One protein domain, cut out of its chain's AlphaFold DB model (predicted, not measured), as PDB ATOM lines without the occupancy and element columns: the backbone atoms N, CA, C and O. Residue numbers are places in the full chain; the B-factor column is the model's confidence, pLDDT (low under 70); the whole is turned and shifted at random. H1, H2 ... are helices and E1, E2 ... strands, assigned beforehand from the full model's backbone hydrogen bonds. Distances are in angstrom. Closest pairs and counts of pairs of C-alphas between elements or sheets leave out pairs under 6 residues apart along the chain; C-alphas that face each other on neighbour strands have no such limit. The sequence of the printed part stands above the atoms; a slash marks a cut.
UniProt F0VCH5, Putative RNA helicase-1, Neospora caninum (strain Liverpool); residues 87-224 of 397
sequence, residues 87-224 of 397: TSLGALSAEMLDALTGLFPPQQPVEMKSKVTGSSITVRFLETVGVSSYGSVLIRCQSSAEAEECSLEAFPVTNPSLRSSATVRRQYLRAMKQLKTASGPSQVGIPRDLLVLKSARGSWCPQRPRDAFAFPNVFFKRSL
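Overview. This is residues 87 to 224 of the 397 residues of the protein "Putative RNA helicase-1" of Neospora caninum (strain Liverpool) (UniProt F0VCH5). A small closed barrel of six antiparallel strands has two helices on its outside: H1 lies over the barrel wall, while the long helix H2 meets the barrel with its residues 178 to 182 near one end. Round the ring run E1, E2, E3, E4, E6 and E5, and back to E1. The printed part has 138 residues, with two named helices and six named strands that follow along the chain as H1, E1, E2, E3, E4, H2, E5, E6; helices hold 28 and strands 41 of the 69 residues in named elements, and the class is mixed, helices and strands. It is compact, with a radius of gyration of the C-alphas of 14.2 A, and has an elongated outline spanning 45 by 29 by 28 A.

Along the chain. H1 spans residues 94 to 103, 14.6 A from first to last C-alpha, beginning at C-alpha 94 (10.135, 0.720, -33.573). E1 is residues 110 to 114, 12.9 A, and E2 is residues 120 to 131, 26.9 A, bending by 79 degrees at residue 127. E3 is residues 137 to 143, 17.9 A, and E4 is residues 149 to 154, 16.4 A. H2 is residues 165 to 182, 25.7 A. E5 is residues 191 to 197, 16.9 A, and E6 is residues 219 to 222, 9.3 A, ending at C-alpha 222 (6.785, 7.499, -56.299).

Arrangement. E1, E2, E3 and E4 form a meander, each strand the antiparallel neighbour of the one before. In the hairpin E1 and E2, N 110 and O 123 are 2.8 A apart, within hydrogen-bond range. In the hairpin E2 and E3, N 124 and O 142 are at 2.8 A; in the hairpin E3 and E4, N 139 and O 152 are at 2.8 A. E4 pairs with E6 through N 153 and O 220, 2.8 A. In the hairpin E5 and E6, N 195 and O 219 are at 2.8 A. E5 and E1 close the ring, with N 113 and O 196 at 2.8 A. E2 is staggered, pairing with E1 over residues 120 to 123 and with E3 over residues 123 to 131. H1 is on the barrel, outside it, at a height over the sheet of 9.4 A, over E3 and slantwise to the strands, at 35 degrees to E3 on the local plane. H2 is also on the barrel; its closest C-alphas to E6 are those of Ala 182 and Phe 220, 8.0 A apart. H1 and H2 are apart. In both helices every O i to N i+4 pair is within hydrogen-bond range.

Size, cuts and confidence. The two C-alphas farthest apart, those of Ala 147 and Ser 164, are 45.2 A apart. The printed part has no cut. The link from E5 to E6, residues 198 to 218, is long; residues 213 to 214 in it pair antiparallel with residues 157 to 158. Mean pLDDT of the printed part is 81.0, with 26 residues under 70, among them residues 159 to 168 and 182 to 189.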
ATOM      1  N   THR A  87      13.815  15.320 -48.315       62.88
ATOM      2  CA  THR A  87      12.518  15.118 -47.668       62.88
ATOM      3  C   THR A  87      12.636  15.404 -46.175       62.88
ATOM      4  O   THR A  87      13.531  14.903 -45.499       62.88
ATOM      5  N   SER A  88      11.726  16.220 -45.636       62.75
ATOM      6  CA  SER A  88      11.622  16.504 -44.199       62.75
ATOM      7  C   SER A  88      10.866  15.385 -43.480       62.75
ATOM      8  O   SER A  88       9.806  15.590 -42.886       62.75
ATOM      9  N   LEU A  89      11.378  14.159 -43.591       72.44
ATOM     10  CA  LEU A  89      10.741  12.998 -42.982       72.44
ATOM     11  C   LEU A  89      11.066  12.921 -41.491       72.44
ATOM     12  O   LEU A  89      12.208  13.073 -41.066       72.44
ATOM     13  N   GLY A  90      10.038  12.640 -40.697       76.81
ATOM     14  CA  GLY A  90      10.174  12.323 -39.286       76.81
ATOM     15  C   GLY A  90      10.715  10.911 -39.058       76.81
ATOM     16  O   GLY A  90      10.641  10.035 -39.927       76.81
ATOM     17  N   ALA A  91      11.219  10.684 -37.844       83.25
ATOM     18  CA  ALA A  91      11.702   9.383 -37.404       83.25
ATOM     19  C   ALA A  91      10.575   8.337 -37.321       83.25
ATOM     20  O   ALA A  91       9.418   8.642 -37.021       83.25
ATOM     21  N   LEU A  92      10.938   7.078 -37.558       84.56
ATOM     22  CA  LEU A  92      10.039   5.931 -37.443       84.56
ATOM     23  C   LEU A  92      10.019   5.396 -36.012       84.56
ATOM     24  O   LEU A  92      11.062   5.282 -35.369       84.56
ATOM     25  N   SER A  93       8.839   4.994 -35.537       88.31
ATOM     26  CA  SER A  93       8.741   4.221 -34.299       88.31
ATOM     27  C   SER A  93       9.177   2.768 -34.533       88.31
ATOM     28  O   SER A  93       9.023   2.229 -35.635       88.31
ATOM     29  N   ALA A  94       9.690   2.111 -33.491       88.44
ATOM     30  CA  ALA A  94      10.135   0.720 -33.573       88.44
ATOM     31  C   ALA A  94       8.989  -0.235 -33.957       88.44
ATOM     32  O   ALA A  94       9.188  -1.172 -34.726       88.44
ATOM     33  N   GLU A  95       7.769   0.034 -33.486       89.25
ATOM     34  CA  GLU A  95       6.590  -0.777 -33.793       89.25
ATOM     35  C   GLU A  95       6.137  -0.616 -35.250       89.25
ATOM     36  O   GLU A  95       5.609  -1.555 -35.846       89.25
ATOM     37  N   MET A  96       6.337   0.570 -35.838       88.81
ATOM     38  CA  MET A  96       6.082   0.799 -37.261       88.81
ATOM     39  C   MET A  96       7.064   0.002 -38.117       88.81
ATOM     40  O   MET A  96       6.659  -0.644 -39.085       88.81
ATOM     41  N   LEU A  97       8.344   0.028 -37.742       89.19
ATOM     42  CA  LEU A  97       9.396  -0.702 -38.440       89.19
ATOM     43  C   LEU A  97       9.170  -2.221 -38.364       89.19
ATOM     44  O   LEU A  97       9.253  -2.899 -39.388       89.19
ATOM     45  N   ASP A  98       8.804  -2.759 -37.197       88.94
ATOM     46  CA  ASP A  98       8.477  -4.186 -37.037       88.94
ATOM     47  C   ASP A  98       7.294  -4.609 -37.929       88.94
ATOM     48  O   ASP A  98       7.380  -5.585 -38.679       88.94
ATOM     49  N   ALA A  99       6.217  -3.819 -37.957       88.94
ATOM     50  CA  ALA A  99       5.075  -4.103 -38.824       88.94
ATOM     51  C   ALA A  99       5.446  -4.041 -40.324       88.94
ATOM     52  O   ALA A  99       4.988  -4.869 -41.116       88.94
ATOM     53  N   LEU A 100       6.313  -3.102 -40.723       90.00
ATOM     54  CA  LEU A 100       6.791  -2.970 -42.103       90.00
ATOM     55  C   LEU A 100       7.704  -4.110 -42.530       90.00
ATOM     56  O   LEU A 100       7.502  -4.655 -43.611       90.00
ATOM     57  N   THR A 101       8.655  -4.514 -41.689       88.38
ATOM     58  CA  THR A 101       9.522  -5.673 -41.969       88.38
ATOM     59  C   THR A 101       8.729  -6.971 -42.103       88.38
ATOM     60  O   THR A 101       9.146  -7.885 -42.812       88.38
ATOM     61  N   GLY A 102       7.546  -7.055 -41.485       87.56
ATOM     62  CA  GLY A 102       6.619  -8.157 -41.722       87.56
ATOM     63  C   GLY A 102       5.932  -8.149 -43.085       87.56
ATOM     64  O   GLY A 102       5.608  -9.222 -43.595       87.56
ATOM     65  N   LEU A 103       5.734  -6.975 -43.685       88.88
ATOM     66  CA  LEU A 103       5.179  -6.824 -45.033       88.88
ATOM     67  C   LEU A 103       6.250  -6.890 -46.125       88.88
ATOM     68  O   LEU A 103       5.993  -7.419 -47.206       88.88
ATOM     69  N   PHE A 104       7.433  -6.360 -45.826       90.00
ATOM     70  CA  PHE A 104       8.574  -6.221 -46.720       90.00
ATOM     71  C   PHE A 104       9.827  -6.772 -46.027       90.00
ATOM     72  O   PHE A 104      10.592  -6.012 -45.430       90.00
ATOM     73  N   PRO A 105      10.043  -8.096 -46.070       87.12
ATOM     74  CA  PRO A 105      11.175  -8.708 -45.394       87.12
ATOM     75  C   PRO A 105      12.487  -8.260 -46.053       87.12
ATOM     76  O   PRO A 105      12.611  -8.359 -47.282       87.12
ATOM     77  N   PRO A 106      13.496  -7.818 -45.280       78.38
ATOM     78  CA  PRO A 106      14.815  -7.548 -45.831       78.38
ATOM     79  C   PRO A 106      15.342  -8.856 -46.428       78.38
ATOM     80  O   PRO A 106      15.385  -9.873 -45.744       78.38
ATOM     81  N   GLN A 107      15.723  -8.828 -47.707       77.81
ATOM     82  CA  GLN A 107      16.190  -9.964 -48.527       77.81
ATOM     83  C   GLN A 107      15.129 -10.805 -49.257       77.81
ATOM     84  O   GLN A 107      15.514 -11.568 -50.142       77.81
ATOM     85  N   GLN A 108      13.826 -10.644 -48.999       87.19
ATOM     86  CA  GLN A 108      12.800 -11.358 -49.771       87.19
ATOM     87  C   GLN A 108      12.078 -10.413 -50.740       87.19
ATOM     88  O   GLN A 108      11.418  -9.471 -50.300       87.19
ATOM     89  N   PRO A 109      12.153 -10.654 -52.061       89.81
ATOM     90  CA  PRO A 109      11.355  -9.902 -53.014       89.81
ATOM     91  C   PRO A 109       9.863 -10.181 -52.815       89.81
ATOM     92  O   PRO A 109       9.446 -11.322 -52.609       89.81
ATOM     93  N   VAL A 110       9.053  -9.133 -52.905       92.69
ATOM     94  CA  VAL A 110       7.608  -9.188 -52.695       92.69
ATOM     95  C   VAL A 110       6.889  -8.950 -54.013       92.69
ATOM     96  O   VAL A 110       7.167  -7.992 -54.733       92.69
ATOM     97  N   GLU A 111       5.928  -9.815 -54.336       93.50
ATOM     98  CA  GLU A 111       5.124  -9.646 -55.540       93.50
ATOM     99  C   GLU A 111       3.993  -8.636 -55.346       93.50
ATOM    100  O   GLU A 111       3.099  -8.780 -54.500       93.50
ATOM    101  N   MET A 112       3.976  -7.653 -56.236       94.56
ATOM    102  CA  MET A 112       2.957  -6.627 -56.326       94.56
ATOM    103  C   MET A 112       2.279  -6.652 -57.694       94.56
ATOM    104  O   MET A 112       2.770  -7.221 -58.673       94.56
ATOM    105  N   LYS A 113       1.098  -6.045 -57.765       93.56
ATOM    106  CA  LYS A 113       0.372  -5.819 -59.011       93.56
ATOM    107  C   LYS A 113       0.131  -4.331 -59.188       93.56
ATOM    108  O   LYS A 113      -0.484  -3.705 -58.326       93.56
ATOM    109  N   SER A 114       0.550  -3.802 -60.331       93.00
ATOM    110  CA  SER A 114       0.191  -2.457 -60.756       93.00
ATOM    111  C   SER A 114      -1.299  -2.383 -61.070       93.00
ATOM    112  O   SER A 114      -1.849  -3.226 -61.788       93.00
ATOM    113  N   LYS A 115      -1.979  -1.368 -60.540       92.38
ATOM    114  CA  LYS A 115      -3.365  -1.062 -60.911       92.38
ATOM    115  C   LYS A 115      -3.448  -0.170 -62.147       92.38
ATOM    116  O   LYS A 115      -4.475  -0.207 -62.830       92.38
ATOM    117  N   VAL A 116      -2.386   0.570 -62.468       89.06
ATOM    118  CA  VAL A 116      -2.332   1.419 -63.661       89.06
ATOM    119  C   VAL A 116      -2.010   0.588 -64.905       89.06
ATOM    120  O   VAL A 116      -2.794   0.601 -65.851       89.06
ATOM    121  N   THR A 117      -0.919  -0.184 -64.924       87.38
ATOM    122  CA  THR A 117      -0.546  -1.024 -66.084       87.38
ATOM    123  C   THR A 117      -1.205  -2.398 -66.066       87.38
ATOM    124  O   THR A 117      -1.365  -3.015 -67.113       87.38
ATOM    125  N   GLY A 118      -1.568  -2.904 -64.885       89.25
ATOM    126  CA  GLY A 118      -2.019  -4.286 -64.715       89.25
ATOM    127  C   GLY A 118      -0.885  -5.310 -64.609       89.25
ATOM    128  O   GLY A 118      -1.178  -6.481 -64.346       89.25
ATOM    129  N   SER A 119       0.378  -4.898 -64.779       90.12
ATOM    130  CA  SER A 119       1.532  -5.798 -64.741       90.12
ATOM    131  C   SER A 119       1.812  -6.313 -63.330       90.12
ATOM    132  O   SER A 119       1.483  -5.685 -62.318       90.12
ATOM    133  N   SER A 120       2.419  -7.496 -63.272       91.12
ATOM    134  CA  SER A 120       3.032  -7.996 -62.045       91.12
ATOM    135  C   SER A 120       4.430  -7.413 -61.923       91.12
ATOM    136  O   SER A 120       5.160  -7.386 -62.909       91.12
ATOM    137  N   ILE A 121       4.778  -6.944 -60.731       90.81
ATOM    138  CA  ILE A 121       6.067  -6.324 -60.439       90.81
ATOM    139  C   ILE A 121       6.608  -6.995 -59.187       90.81
ATOM    140  O   ILE A 121       5.872  -7.165 -58.215       90.81
ATOM    141  N   THR A 122       7.880  -7.362 -59.207       90.88
ATOM    142  CA  THR A 122       8.570  -7.836 -58.013       90.88
ATOM    143  C   THR A 122       9.325  -6.667 -57.406       90.88
ATOM    144  O   THR A 122      10.042  -5.958 -58.110       90.88
ATOM    145  N   VAL A 123       9.142  -6.444 -56.109       90.44
ATOM    146  CA  VAL A 123       9.746  -5.328 -55.385       90.44
ATOM    147  C   VAL A 123      10.659  -5.877 -54.300       90.44
ATOM    148  O   VAL A 123      10.219  -6.636 -53.439       90.44
ATOM    149  N   ARG A 124      11.934  -5.497 -54.331       89.81
ATOM    150  CA  ARG A 124      12.907  -5.805 -53.285       89.81
ATOM    151  C   ARG A 124      13.030  -4.611 -52.347       89.81
ATOM    152  O   ARG A 124      13.309  -3.506 -52.795       89.81
ATOM    153  N   PHE A 125      12.830  -4.843 -51.057       89.06
ATOM    154  CA  PHE A 125      13.022  -3.831 -50.023       89.06
ATOM    155  C   PHE A 125      14.505  -3.481 -49.870       89.06
ATOM    156  O   PHE A 125      15.343  -4.388 -49.830       89.06
ATOM    157  N   LEU A 126      14.807  -2.186 -49.772       86.06
ATOM    158  CA  LEU A 126      16.144  -1.678 -49.469       86.06
ATOM    159  C   LEU A 126      16.173  -1.104 -48.052       86.06
ATOM    160  O   LEU A 126      16.884  -1.625 -47.196       86.06
ATOM    161  N   GLU A 127      15.352  -0.089 -47.789       86.25
ATOM    162  CA  GLU A 127      15.290   0.584 -46.490       86.25
ATOM    163  C   GLU A 127      13.945   1.284 -46.269       86.25
ATOM    164  O   GLU A 127      13.191   1.549 -47.206       86.25
ATOM    165  N   THR A 128      13.641   1.613 -45.012       86.44
ATOM    166  CA  THR A 128      12.534   2.526 -44.689       86.44
ATOM    167  C   THR A 128      13.124   3.905 -44.431       86.44
ATOM    168  O   THR A 128      14.005   4.029 -43.589       86.44
ATOM    169  N   VAL A 129      12.649   4.921 -45.150       82.81
ATOM    170  CA  VAL A 129      13.269   6.255 -45.155       82.81
ATOM    171  C   VAL A 129      12.758   7.107 -43.994       82.81
ATOM    172  O   VAL A 129      13.538   7.735 -43.290       82.81
ATOM    173  N   GLY A 130      11.442   7.123 -43.765       83.44
ATOM    174  CA  GLY A 130      10.853   7.930 -42.699       83.44
ATOM    175  C   GLY A 130       9.349   8.135 -42.842       83.44
ATOM    176  O   GLY A 130       8.690   7.473 -43.650       83.44
ATOM    177  N   VAL A 131       8.813   9.050 -42.033       82.38
ATOM    178  CA  VAL A 131       7.382   9.382 -41.979       82.38
ATOM    179  C   VAL A 131       7.138  10.791 -42.517       82.38
ATOM    180  O   VAL A 131       7.785  11.736 -42.081       82.38
ATOM    181  N   SER A 132       6.196  10.959 -43.442       76.12
ATOM    182  CA  SER A 132       5.810  12.279 -43.952       76.12
ATOM    183  C   SER A 132       5.013  13.091 -42.928       76.12
ATOM    184  O   SER A 132       4.435  12.549 -41.980       76.12
ATOM    185  N   SER A 133       4.888  14.396 -43.177       69.38
ATOM    186  CA  SER A 133       4.087  15.322 -42.361       69.38
ATOM    187  C   SER A 133       2.612  14.912 -42.201       69.38
ATOM    188  O   SER A 133       1.999  15.182 -41.171       69.38
ATOM    189  N   TYR A 134       2.033  14.200 -43.172       69.19
ATOM    190  CA  TYR A 134       0.654  13.686 -43.123       69.19
ATOM    191  C   TYR A 134       0.556  12.214 -42.670       69.19
ATOM    192  O   TYR A 134      -0.522  11.601 -42.722       69.19
ATOM    193  N   GLY A 135       1.663  11.649 -42.176       74.69
ATOM    194  CA  GLY A 135       1.714  10.356 -41.493       74.69
ATOM    195  C   GLY A 135       1.812   9.138 -42.412       74.69
ATOM    196  O   GLY A 135       1.468   8.037 -41.981       74.69
ATOM    197  N   SER A 136       2.227   9.315 -43.668       84.62
ATOM    198  CA  SER A 136       2.600   8.193 -44.539       84.62
ATOM    199  C   SER A 136       4.026   7.737 -44.251       84.62
ATOM    200  O   SER A 136       4.845   8.523 -43.791       84.62
ATOM    201  N   VAL A 137       4.333   6.474 -44.523       88.50
ATOM    202  CA  VAL A 137       5.687   5.932 -44.420       88.50
ATOM    203  C   VAL A 137       6.253   5.731 -45.810       88.50
ATOM    204  O   VAL A 137       5.586   5.157 -46.674       88.50
ATOM    205  N   LEU A 138       7.491   6.170 -45.995       87.88
ATOM    206  CA  LEU A 138       8.227   5.991 -47.228       87.88
ATOM    207  C   LEU A 138       9.193   4.811 -47.138       87.88
ATOM    208  O   LEU A 138       9.989   4.707 -46.204       87.88
ATOM    209  N   ILE A 139       9.141   3.949 -48.147       89.00
ATOM    210  CA  ILE A 139       9.950   2.742 -48.254       89.00
ATOM    211  C   ILE A 139      10.735   2.804 -49.557       89.00
ATOM    212  O   ILE A 139      10.136   2.919 -50.625       89.00
ATOM    213  N   ARG A 140      12.061   2.702 -49.490       87.31
ATOM    214  CA  ARG A 140      12.930   2.624 -50.664       87.31
ATOM    215  C   ARG A 140      13.048   1.175 -51.115       87.31
ATOM    216  O   ARG A 140      13.279   0.266 -50.313       87.31
ATOM    217  N   CYS A 141      12.884   0.964 -52.412       87.44
ATOM    218  CA  CYS A 141      12.793  -0.354 -53.007       87.44
ATOM    219  C   CYS A 141      13.494  -0.408 -54.365       87.44
ATOM    220  O   CYS A 141      13.612   0.589 -55.064       87.44
ATOM    221  N   GLN A 142      13.842  -1.610 -54.805       86.56
ATOM    222  CA  GLN A 142      14.224  -1.888 -56.185       86.56
ATOM    223  C   GLN A 142      13.097  -2.661 -56.878       86.56
ATOM    224  O   GLN A 142      12.593  -3.651 -56.343       86.56
ATOM    225  N   SER A 143      12.667  -2.199 -58.049       82.31
ATOM    226  CA  SER A 143      11.595  -2.823 -58.835       82.31
ATOM    227  C   SER A 143      12.195  -3.736 -59.904       82.31
ATOM    228  O   SER A 143      13.219  -3.415 -60.475       82.31
ATOM    229  N   SER A 144      11.555  -4.855 -60.238       78.94
ATOM    230  CA  SER A 144      11.976  -5.684 -61.379       78.94
ATOM    231  C   SER A 144      11.581  -5.096 -62.738       78.94
ATOM    232  O   SER A 144      12.049  -5.559 -63.771       78.94
ATOM    233  N   ALA A 145      10.638  -4.149 -62.750       70.06
ATOM    234  CA  ALA A 145      10.127  -3.525 -63.971       70.06
ATOM    235  C   ALA A 145      10.977  -2.335 -64.447       70.06
ATOM    236  O   ALA A 145      10.791  -1.873 -65.567       70.06
ATOM    237  N   GLU A 146      11.862  -1.829 -63.593       67.25
ATOM    238  CA  GLU A 146      12.704  -0.657 -63.835       67.25
ATOM    239  C   GLU A 146      14.108  -1.004 -63.345       67.25
ATOM    240  O   GLU A 146      14.243  -1.705 -62.350       67.25
ATOM    241  N   ALA A 147      15.152  -0.553 -64.038       59.22
ATOM    242  CA  ALA A 147      16.522  -0.785 -63.572       59.22
ATOM    243  C   ALA A 147      16.830  -0.014 -62.270       59.22
ATOM    244  O   ALA A 147      17.739  -0.383 -61.527       59.22
ATOM    245  N   GLU A 148      16.047   1.028 -61.990       65.25
ATOM    246  CA  GLU A 148      16.303   2.011 -60.946       65.25
ATOM    247  C   GLU A 148      15.532   1.751 -59.648       65.25
ATOM    248  O   GLU A 148      14.554   0.991 -59.573       65.25
ATOM    249  N   GLU A 149      16.008   2.399 -58.587       77.25
ATOM    250  CA  GLU A 149      15.338   2.409 -57.297       77.25
ATOM    251  C   GLU A 149      14.050   3.234 -57.382       77.25
ATOM    252  O   GLU A 149      14.007   4.337 -57.918       77.25
ATOM    253  N   CYS A 150      12.980   2.715 -56.795       78.38
ATOM    254  CA  CYS A 150      11.730   3.436 -56.623       78.38
ATOM    255  C   CYS A 150      11.396   3.530 -55.141       78.38
ATOM    256  O   CYS A 150      12.021   2.886 -54.296       78.38
ATOM    257  N   SER A 151      10.365   4.297 -54.806       85.62
ATOM    258  CA  SER A 151       9.813   4.208 -53.460       85.62
ATOM    259  C   SER A 151       8.333   3.956 -53.422       85.62
ATOM    260  O   SER A 151       7.572   4.294 -54.330       85.62
ATOM    261  N   LEU A 152       7.951   3.297 -52.339       90.31
ATOM    262  CA  LEU A 152       6.591   2.977 -52.004       90.31
ATOM    263  C   LEU A 152       6.194   3.801 -50.801       90.31
ATOM    264  O   LEU A 152       6.796   3.721 -49.735       90.31
ATOM    265  N   GLU A 153       5.138   4.566 -50.980       90.19
ATOM    266  CA  GLU A 153       4.503   5.287 -49.906       90.19
ATOM    267  C   GLU A 153       3.292   4.492 -49.405       90.19
ATOM    268  O   GLU A 153       2.367   4.167 -50.161       90.19
ATOM    269  N   ALA A 154       3.319   4.177 -48.113       91.38
ATOM    270  CA  ALA A 154       2.304   3.421 -47.398       91.38
ATOM    271  C   ALA A 154       1.611   4.294 -46.344       91.38
ATOM    272  O   ALA A 154       2.198   5.222 -45.800       91.38
ATOM    273  N   PHE A 155       0.360   3.979 -46.009       89.25
ATOM    274  CA  PHE A 155      -0.464   4.805 -45.117       89.25
ATOM    275  C   PHE A 155      -0.859   4.011 -43.878       89.25
ATOM    276  O   PHE A 155      -1.925   3.389 -43.871       89.25
ATOM    277  N   PRO A 156      -0.002   3.969 -42.845       89.12
ATOM    278  CA  PRO A 156      -0.305   3.208 -41.650       89.12
ATOM    279  C   PRO A 156      -1.516   3.791 -40.930       89.12
ATOM    280  O   PRO A 156      -1.668   5.000 -40.748       89.12
ATOM    281  N   VAL A 157      -2.364   2.896 -40.440       86.31
ATOM    282  CA  VAL A 157      -3.437   3.236 -39.519       86.31
ATOM    283  C   VAL A 157      -3.126   2.581 -38.187       86.31
ATOM    284  O   VAL A 157      -2.928   1.369 -38.109       86.31
ATOM    285  N   THR A 158      -3.089   3.385 -37.125       81.25
ATOM    286  CA  THR A 158      -2.931   2.892 -35.753       81.25
ATOM    287  C   THR A 158      -4.005   1.844 -35.465       81.25
ATOM    288  O   THR A 158      -5.156   2.006 -35.888       81.25
ATOM    289  N   ASN A 159      -3.642   0.779 -34.753       68.81
ATOM    290  CA  ASN A 159      -4.515  -0.345 -34.437       68.81
ATOM    291  C   ASN A 159      -5.094  -0.246 -33.009       68.81
ATOM    292  O   ASN A 159      -4.604  -0.901 -32.092       68.81
ATOM    293  N   PRO A 160      -6.161   0.536 -32.759       54.03
ATOM    294  CA  PRO A 160      -6.952   0.371 -31.556       54.03
ATOM    295  C   PRO A 160      -7.803  -0.887 -31.728       54.03
ATOM    296  O   PRO A 160      -8.791  -0.862 -32.452       54.03
ATOM    297  N   SER A 161      -7.388  -1.977 -31.082       54.56
ATOM    298  CA  SER A 161      -8.142  -3.203 -30.777       54.56
ATOM    299  C   SER A 161      -9.459  -3.431 -31.552       54.56
ATOM    300  O   SER A 161     -10.417  -2.671 -31.405       54.56
ATOM    301  N   LEU A 162      -9.551  -4.572 -32.245       51.66
ATOM    302  CA  LEU A 162     -10.662  -5.123 -33.059       51.66
ATOM    303  C   LEU A 162     -12.096  -5.130 -32.460       51.66
ATOM    304  O   LEU A 162     -12.994  -5.764 -33.009       51.66
ATOM    305  N   ARG A 163     -12.357  -4.480 -31.327       48.94
ATOM    306  CA  ARG A 163     -13.540  -4.721 -30.494       48.94
ATOM    307  C   ARG A 163     -14.742  -3.803 -30.772       48.94
ATOM    308  O   ARG A 163     -15.803  -4.069 -30.218       48.94
ATOM    309  N   SER A 164     -14.654  -2.780 -31.640       54.31
ATOM    310  CA  SER A 164     -15.818  -1.924 -31.978       54.31
ATOM    311  C   SER A 164     -15.935  -1.542 -33.467       54.31
ATOM    312  O   SER A 164     -14.963  -1.142 -34.109       54.31
ATOM    313  N   SER A 165     -17.155  -1.599 -34.021       56.06
ATOM    314  CA  SER A 165     -17.461  -1.227 -35.418       56.06
ATOM    315  C   SER A 165     -17.263   0.267 -35.711       56.06
ATOM    316  O   SER A 165     -16.904   0.642 -36.830       56.06
ATOM    317  N   ALA A 166     -17.454   1.132 -34.709       60.72
ATOM    318  CA  ALA A 166     -17.203   2.569 -34.816       60.72
ATOM    319  C   ALA A 166     -15.707   2.866 -34.996       60.72
ATOM    320  O   ALA A 166     -15.338   3.762 -35.757       60.72
ATOM    321  N   THR A 167     -14.853   2.071 -34.350       68.56
ATOM    322  CA  THR A 167     -13.397   2.162 -34.471       68.56
ATOM    323  C   THR A 167     -12.938   1.775 -35.878       68.56
ATOM    324  O   THR A 167     -12.226   2.545 -36.517       68.56
ATOM    325  N   VAL A 168     -13.452   0.664 -36.422       68.38
ATOM    326  CA  VAL A 168     -13.173   0.223 -37.804       68.38
ATOM    327  C   VAL A 168     -13.614   1.273 -38.828       68.38
ATOM    328  O   VAL A 168     -12.875   1.610 -39.752       68.38
ATOM    329  N   ARG A 169     -14.802   1.866 -38.649       73.12
ATOM    330  CA  ARG A 169     -15.274   2.969 -39.502       73.12
ATOM    331  C   ARG A 169     -14.301   4.152 -39.506       73.12
ATOM    332  O   ARG A 169     -14.021   4.695 -40.573       73.12
ATOM    333  N   ARG A 170     -13.811   4.571 -38.334       77.75
ATOM    334  CA  ARG A 170     -12.846   5.679 -38.220       77.75
ATOM    335  C   ARG A 170     -11.537   5.353 -38.941       77.75
ATOM    336  O   ARG A 170     -11.019   6.221 -39.634       77.75
ATOM    337  N   GLN A 171     -11.059   4.112 -38.848       77.06
ATOM    338  CA  GLN A 171      -9.859   3.653 -39.555       77.06
ATOM    339  C   GLN A 171     -10.011   3.749 -41.078       77.06
ATOM    340  O   GLN A 171      -9.174   4.366 -41.732       77.06
ATOM    341  N   TYR A 172     -11.108   3.229 -41.643       78.62
ATOM    342  CA  TYR A 172     -11.369   3.342 -43.085       78.62
ATOM    343  C   TYR A 172     -11.500   4.797 -43.546       78.62
ATOM    344  O   TYR A 172     -10.978   5.155 -44.599       78.62
ATOM    345  N   LEU A 173     -12.185   5.648 -42.776       82.75
ATOM    346  CA  LEU A 173     -12.300   7.073 -43.095       82.75
ATOM    347  C   LEU A 173     -10.938   7.772 -43.087       82.75
ATOM    348  O   LEU A 173     -10.659   8.545 -44.002       82.75
ATOM    349  N   ARG A 174     -10.089   7.476 -42.095       82.25
ATOM    350  CA  ARG A 174      -8.729   8.018 -42.007       82.25
ATOM    351  C   ARG A 174      -7.891   7.597 -43.211       82.25
ATOM    352  O   ARG A 174      -7.358   8.467 -43.889       82.25
ATOM    353  N   ALA A 175      -7.881   6.302 -43.529       80.94
ATOM    354  CA  ALA A 175      -7.148   5.763 -44.672       80.94
ATOM    355  C   ALA A 175      -7.621   6.371 -46.000       80.94
ATOM    356  O   ALA A 175      -6.806   6.739 -46.835       80.94
ATOM    357  N   MET A 176      -8.935   6.526 -46.204       83.94
ATOM    358  CA  MET A 176      -9.459   7.147 -47.427       83.94
ATOM    359  C   MET A 176      -9.119   8.635 -47.521       83.94
ATOM    360  O   MET A 176      -8.833   9.112 -48.615       83.94
ATOM    361  N   LYS A 177      -9.149   9.373 -46.401       83.56
ATOM    362  CA  LYS A 177      -8.723  10.780 -46.377       83.56
ATOM    363  C   LYS A 177      -7.248  10.889 -46.762       83.56
ATOM    364  O   LYS A 177      -6.924  11.680 -47.634       83.56
ATOM    365  N   GLN A 178      -6.403  10.049 -46.169       78.88
ATOM    366  CA  GLN A 178      -4.973   9.989 -46.461       78.88
ATOM    367  C   GLN A 178      -4.675   9.591 -47.915       78.88
ATOM    368  O   GLN A 178      -3.821  10.194 -48.555       78.88
ATOM    369  N   LEU A 179      -5.417   8.628 -48.473       80.06
ATOM    370  CA  LEU A 179      -5.271   8.232 -49.876       80.06
ATOM    371  C   LEU A 179      -5.632   9.384 -50.827       80.06
ATOM    372  O   LEU A 179      -4.939   9.600 -51.814       80.06
ATOM    373  N   LYS A 180      -6.695  10.141 -50.518       79.69
ATOM    374  CA  LYS A 180      -7.102  11.324 -51.295       79.69
ATOM    375  C   LYS A 180      -6.080  12.452 -51.232       79.69
ATOM    376  O   LYS A 180      -5.838  13.102 -52.237       79.69
ATOM    377  N   THR A 181      -5.492  12.703 -50.065       71.44
ATOM    378  CA  THR A 181      -4.431  13.714 -49.949       71.44
ATOM    379  C   THR A 181      -3.168  13.268 -50.680       71.44
ATOM    380  O   THR A 181      -2.488  14.084 -51.285       71.44
ATOM    381  N   ALA A 182      -2.884  11.966 -50.685       68.94
ATOM    382  CA  ALA A 182      -1.710  11.405 -51.335       68.94
ATOM    383  C   ALA A 182      -1.854  11.174 -52.844       68.94
ATOM    384  O   ALA A 182      -0.844  10.994 -53.514       68.94
ATOM    385  N   SER A 183      -3.060  11.186 -53.416       69.75
ATOM    386  CA  SER A 183      -3.210  11.044 -54.871       69.75
ATOM    387  C   SER A 183      -2.653  12.235 -55.658       69.75
ATOM    388  O   SER A 183      -2.488  12.118 -56.865       69.75
ATOM    389  N   GLY A 184      -2.364  13.354 -54.987       65.88
ATOM    390  CA  GLY A 184      -1.727  14.529 -55.575       65.88
ATOM    391  C   GLY A 184      -0.196  14.575 -55.416       65.88
ATOM    392  O   GLY A 184       0.437  13.605 -54.969       65.88
ATOM    393  N   PRO A 185       0.413  15.722 -55.770       59.41
ATOM    394  CA  PRO A 185       1.818  16.004 -55.496       59.41
ATOM    395  C   PRO A 185       2.085  15.915 -53.990       59.41
ATOM    396  O   PRO A 185       1.315  16.455 -53.196       59.41
ATOM    397  N   SER A 186       3.158  15.234 -53.589       61.47
ATOM    398  CA  SER A 186       3.558  15.163 -52.183       61.47
ATOM    399  C   SER A 186       4.990  15.640 -51.962       61.47
ATOM    400  O   SER A 186       5.731  15.859 -52.920       61.47
ATOM    401  N   GLN A 187       5.395  15.731 -50.688       57.34
ATOM    402  CA  GLN A 187       6.787  15.980 -50.266       57.34
ATOM    403  C   GLN A 187       7.784  14.986 -50.865       57.34
ATOM    404  O   GLN A 187       8.978  15.231 -50.852       57.34
ATOM    405  N   VAL A 188       7.285  13.870 -51.388       57.22
ATOM    406  CA  VAL A 188       8.052  12.689 -51.761       57.22
ATOM    407  C   VAL A 188       7.959  12.417 -53.275       57.22
ATOM    408  O   VAL A 188       8.298  11.341 -53.753       57.22
ATOM    409  N   GLY A 189       7.453  13.383 -54.049       67.19
ATOM    410  CA  GLY A 189       7.334  13.302 -55.507       67.19
ATOM    411  C   GLY A 189       5.896  13.110 -56.001       67.19
ATOM    412  O   GLY A 189       4.935  13.213 -55.242       67.19
ATOM    413  N   ILE A 190       5.729  12.845 -57.299       71.56
ATOM    414  CA  ILE A 190       4.425  12.597 -57.951       71.56
ATOM    415  C   ILE A 190       4.188  11.084 -57.989       71.56
ATOM    416  O   ILE A 190       5.119  10.323 -58.277       71.56
ATOM    417  N   PRO A 191       2.964  10.618 -57.700       79.25
ATOM    418  CA  PRO A 191       2.670   9.203 -57.767       79.25
ATOM    419  C   PRO A 191       2.602   8.742 -59.230       79.25
ATOM    420  O   PRO A 191       1.825   9.256 -60.028       79.25
ATOM    421  N   ARG A 192       3.422   7.748 -59.580       80.19
ATOM    422  CA  ARG A 192       3.536   7.171 -60.934       80.19
ATOM    423  C   ARG A 192       2.650   5.953 -61.139       80.19
ATOM    424  O   ARG A 192       2.204   5.667 -62.250       80.19
ATOM    425  N   ASP A 193       2.444   5.201 -60.069       87.38
ATOM    426  CA  ASP A 193       1.650   3.985 -60.084       87.38
ATOM    427  C   ASP A 193       1.003   3.757 -58.719       87.38
ATOM    428  O   ASP A 193       1.390   4.329 -57.698       87.38
ATOM    429  N   LEU A 194       0.021   2.871 -58.714       92.44
ATOM    430  CA  LEU A 194      -0.664   2.402 -57.533       92.44
ATOM    431  C   LEU A 194      -0.526   0.882 -57.477       92.44
ATOM    432  O   LEU A 194      -1.114   0.148 -58.279       92.44
ATOM    433  N   LEU A 195       0.286   0.412 -56.537       93.56
ATOM    434  CA  LEU A 195       0.619  -0.995 -56.376       93.56
ATOM    435  C   LEU A 195      -0.215  -1.626 -55.266       93.56
ATOM    436  O   LEU A 195      -0.562  -0.992 -54.272       93.56
ATOM    437  N   VAL A 196      -0.513  -2.911 -55.423       94.50
ATOM    438  CA  VAL A 196      -1.120  -3.734 -54.371       94.50
ATOM    439  C   VAL A 196      -0.298  -4.995 -54.164       94.50
ATOM    440  O   VAL A 196       0.182  -5.578 -55.136       94.50
ATOM    441  N   LEU A 197      -0.162  -5.446 -52.920       93.81
ATOM    442  CA  LEU A 197       0.443  -6.738 -52.606       93.81
ATOM    443  C   LEU A 197      -0.448  -7.855 -53.149       93.81
ATOM    444  O   LEU A 197      -1.658  -7.873 -52.897       93.81
ATOM    445  N   LYS A 198       0.143  -8.812 -53.869       91.75
ATOM    446  CA  LYS A 198      -0.605  -9.976 -54.372       91.75
ATOM    447  C   LYS A 198      -0.984 -10.959 -53.269       91.75
ATOM    448  O   LYS A 198      -2.024 -11.608 -53.360       91.75
ATOM    449  N   SER A 199      -0.156 -11.065 -52.231       87.00
ATOM    450  CA  SER A 199      -0.408 -11.920 -51.063       87.00
ATOM    451  C   SER A 199      -1.649 -11.483 -50.272       87.00
ATOM    452  O   SER A 199      -2.293 -12.294 -49.605       87.00
ATOM    453  N   ALA A 200      -2.033 -10.212 -50.383       87.00
ATOM    454  CA  ALA A 200      -3.199  -9.648 -49.732       87.00
ATOM    455  C   ALA A 200      -4.479  -9.886 -50.556       87.00
ATOM    456  O   ALA A 200      -4.658  -9.358 -51.653       87.00
ATOM    457  N   ARG A 201      -5.432 -10.634 -49.987       76.62
ATOM    458  CA  ARG A 201      -6.740 -10.924 -50.617       76.62
ATOM    459  C   ARG A 201      -7.810  -9.845 -50.378       76.62
ATOM    460  O   ARG A 201      -8.951 -10.000 -50.816       76.62
ATOM    461  N   GLY A 202      -7.485  -8.773 -49.656       81.56
ATOM    462  CA  GLY A 202      -8.448  -7.768 -49.199       81.56
ATOM    463  C   GLY A 202      -7.957  -6.327 -49.319       81.56
ATOM    464  O   GLY A 202      -6.937  -6.046 -49.943       81.56
ATOM    465  N   SER A 203      -8.719  -5.414 -48.708       84.44
ATOM    466  CA  SER A 203      -8.388  -3.981 -48.628       84.44
ATOM    467  C   SER A 203      -7.227  -3.675 -47.678       84.44
ATOM    468  O   SER A 203      -6.712  -2.565 -47.714       84.44
ATOM    469  N   TRP A 204      -6.830  -4.640 -46.850       87.06
ATOM    470  CA  TRP A 204      -5.746  -4.537 -45.876       87.06
ATOM    471  C   TRP A 204      -4.667  -5.567 -46.193       87.06
ATOM    472  O   TRP A 204      -4.971  -6.647 -46.713       87.06
ATOM    473  N   CYS A 205      -3.422  -5.219 -45.893       90.56
ATOM    474  CA  CYS A 205      -2.292  -6.133 -45.956       90.56
ATOM    475  C   CYS A 205      -2.418  -7.237 -44.887       90.56
ATOM    476  O   CYS A 205      -3.170  -7.071 -43.920       90.56
ATOM    477  N   PRO A 206      -1.712  -8.375 -45.039       87.44
ATOM    478  CA  PRO A 206      -1.642  -9.392 -43.996       87.44
ATOM    479  C   PRO A 206      -1.050  -8.783 -42.723       87.44
ATOM    480  O   PRO A 206      -0.080  -8.040 -42.799       87.44
ATOM    481  N   GLN A 207      -1.638  -9.092 -41.569       79.75
ATOM    482  CA  GLN A 207      -1.247  -8.511 -40.288       79.75
ATOM    483  C   GLN A 207      -0.985  -9.626 -39.276       79.75
ATOM    484  O   GLN A 207      -1.737 -10.606 -39.219       79.75
ATOM    485  N   ARG A 208       0.063  -9.483 -38.466       82.88
ATOM    486  CA  ARG A 208       0.343 -10.375 -37.339       82.88
ATOM    487  C   ARG A 208      -0.470  -9.927 -36.115       82.88
ATOM    488  O   ARG A 208      -0.759  -8.742 -35.958       82.88
ATOM    489  N   PRO A 209      -0.810 -10.836 -35.182       76.31
ATOM    490  CA  PRO A 209      -1.636 -10.500 -34.017       76.31
ATOM    491  C   PRO A 209      -1.083  -9.394 -33.101       76.31
ATOM    492  O   PRO A 209      -1.843  -8.838 -32.313       76.31
ATOM    493  N   ARG A 210       0.225  -9.112 -33.165       78.81
ATOM    494  CA  ARG A 210       0.920  -8.138 -32.307       78.81
ATOM    495  C   ARG A 210       1.155  -6.779 -32.973       78.81
ATOM    496  O   ARG A 210       1.630  -5.875 -32.295       78.81
ATOM    497  N   ASP A 211       0.805  -6.612 -34.247       82.12
ATOM    498  CA  ASP A 211       1.140  -5.389 -34.976       82.12
ATOM    499  C   ASP A 211       0.335  -4.187 -34.448       82.12
ATOM    500  O   ASP A 211      -0.907  -4.171 -34.471       82.12
ATOM    501  N   ALA A 212       1.053  -3.144 -34.023       84.19
ATOM    502  CA  ALA A 212       0.480  -1.875 -33.561       84.19
ATOM    503  C   ALA A 212      -0.133  -1.040 -34.701       84.19
ATOM    504  O   ALA A 212      -0.939  -0.134 -34.460       84.19
ATOM    505  N   PHE A 213       0.214  -1.366 -35.946       87.19
ATOM    506  CA  PHE A 213      -0.234  -0.682 -37.152       87.19
ATOM    507  C   PHE A 213      -0.849  -1.668 -38.143       87.19
ATOM    508  O   PHE A 213      -0.440  -2.823 -38.238       87.19
ATOM    509  N   ALA A 214      -1.848  -1.197 -38.886       86.31
ATOM    510  CA  ALA A 214      -2.430  -1.897 -40.020       86.31
ATOM    511  C   ALA A 214      -2.234  -1.062 -41.287       86.31
ATOM    512  O   ALA A 214      -2.441   0.154 -41.277       86.31
ATOM    513  N   PHE A 215      -1.879  -1.722 -42.387       89.38
ATOM    514  CA  PHE A 215      -1.622  -1.068 -43.668       89.38
ATOM    515  C   PHE A 215      -2.737  -1.390 -44.664       89.38
ATOM    516  O   PHE A 215      -3.061  -2.568 -44.866       89.38
ATOM    517  N   PRO A 216      -3.352  -0.381 -45.300       90.31
ATOM    518  CA  PRO A 216      -4.184  -0.607 -46.466       90.31
ATOM    519  C   PRO A 216      -3.358  -1.276 -47.566       90.31
ATOM    520  O   PRO A 216      -2.198  -0.936 -47.777       90.31
ATOM    521  N   ASN A 217      -3.964  -2.203 -48.306       92.81
ATOM    522  CA  ASN A 217      -3.313  -2.895 -49.418       92.81
ATOM    523  C   ASN A 217      -3.282  -2.028 -50.684       92.81
ATOM    524  O   ASN A 217      -3.846  -2.393 -51.717       92.81
ATOM    525  N   VAL A 218      -2.697  -0.843 -50.560       92.94
ATOM    526  CA  VAL A 218      -2.516   0.144 -51.616       92.94
ATOM    527  C   VAL A 218      -1.266   0.947 -51.281       92.94
ATOM    528  O   VAL A 218      -1.188   1.544 -50.212       92.94
ATOM    529  N   PHE A 219      -0.323   0.969 -52.213       93.00
ATOM    530  CA  PHE A 219       0.950   1.661 -52.089       93.00
ATOM    531  C   PHE A 219       1.101   2.596 -53.276       93.00
ATOM    532  O   PHE A 219       0.937   2.168 -54.423       93.00
ATOM    533  N   PHE A 220       1.412   3.861 -53.019       90.69
ATOM    534  CA  PHE A 220       1.760   4.775 -54.098       90.69
ATOM    535  C   PHE A 220       3.216   4.556 -54.461       90.69
ATOM    536  O   PHE A 220       4.096   4.683 -53.614       90.69
ATOM    537  N   LYS A 221       3.470   4.223 -55.723       88.94
ATOM    538  CA  LYS A 221       4.825   4.201 -56.254       88.94
ATOM    539  C   LYS A 221       5.206   5.624 -56.638       88.94
ATOM    540  O   LYS A 221       4.563   6.206 -57.514       88.94
ATOM    541  N   ARG A 222       6.235   6.174 -55.998       81.44
ATOM    542  CA  ARG A 222       6.785   7.499 -56.299       81.44
ATOM    543  C   ARG A 222       8.209   7.377 -56.825       81.44
ATOM    544  O   ARG A 222       8.950   6.473 -56.429       81.44
ATOM    545  N   SER A 223       8.571   8.294 -57.716       71.69
ATOM    546  CA  SER A 223       9.971   8.494 -58.083       71.69
ATOM    547  C   SER A 223      10.639   9.355 -57.012       71.69
ATOM    548  O   SER A 223      10.101  10.405 -56.664       71.69
ATOM    549  N   LEU A 224      11.762   8.881 -56.466       65.50
ATOM    550  CA  LEU A 224      12.583   9.634 -55.503       65.50
ATOM    551  C   LEU A 224      13.833  10.224 -56.114       65.50
ATOM    552  O   LEU A 224      14.478  11.042 -55.469       65.50
TER     553      LEU A 224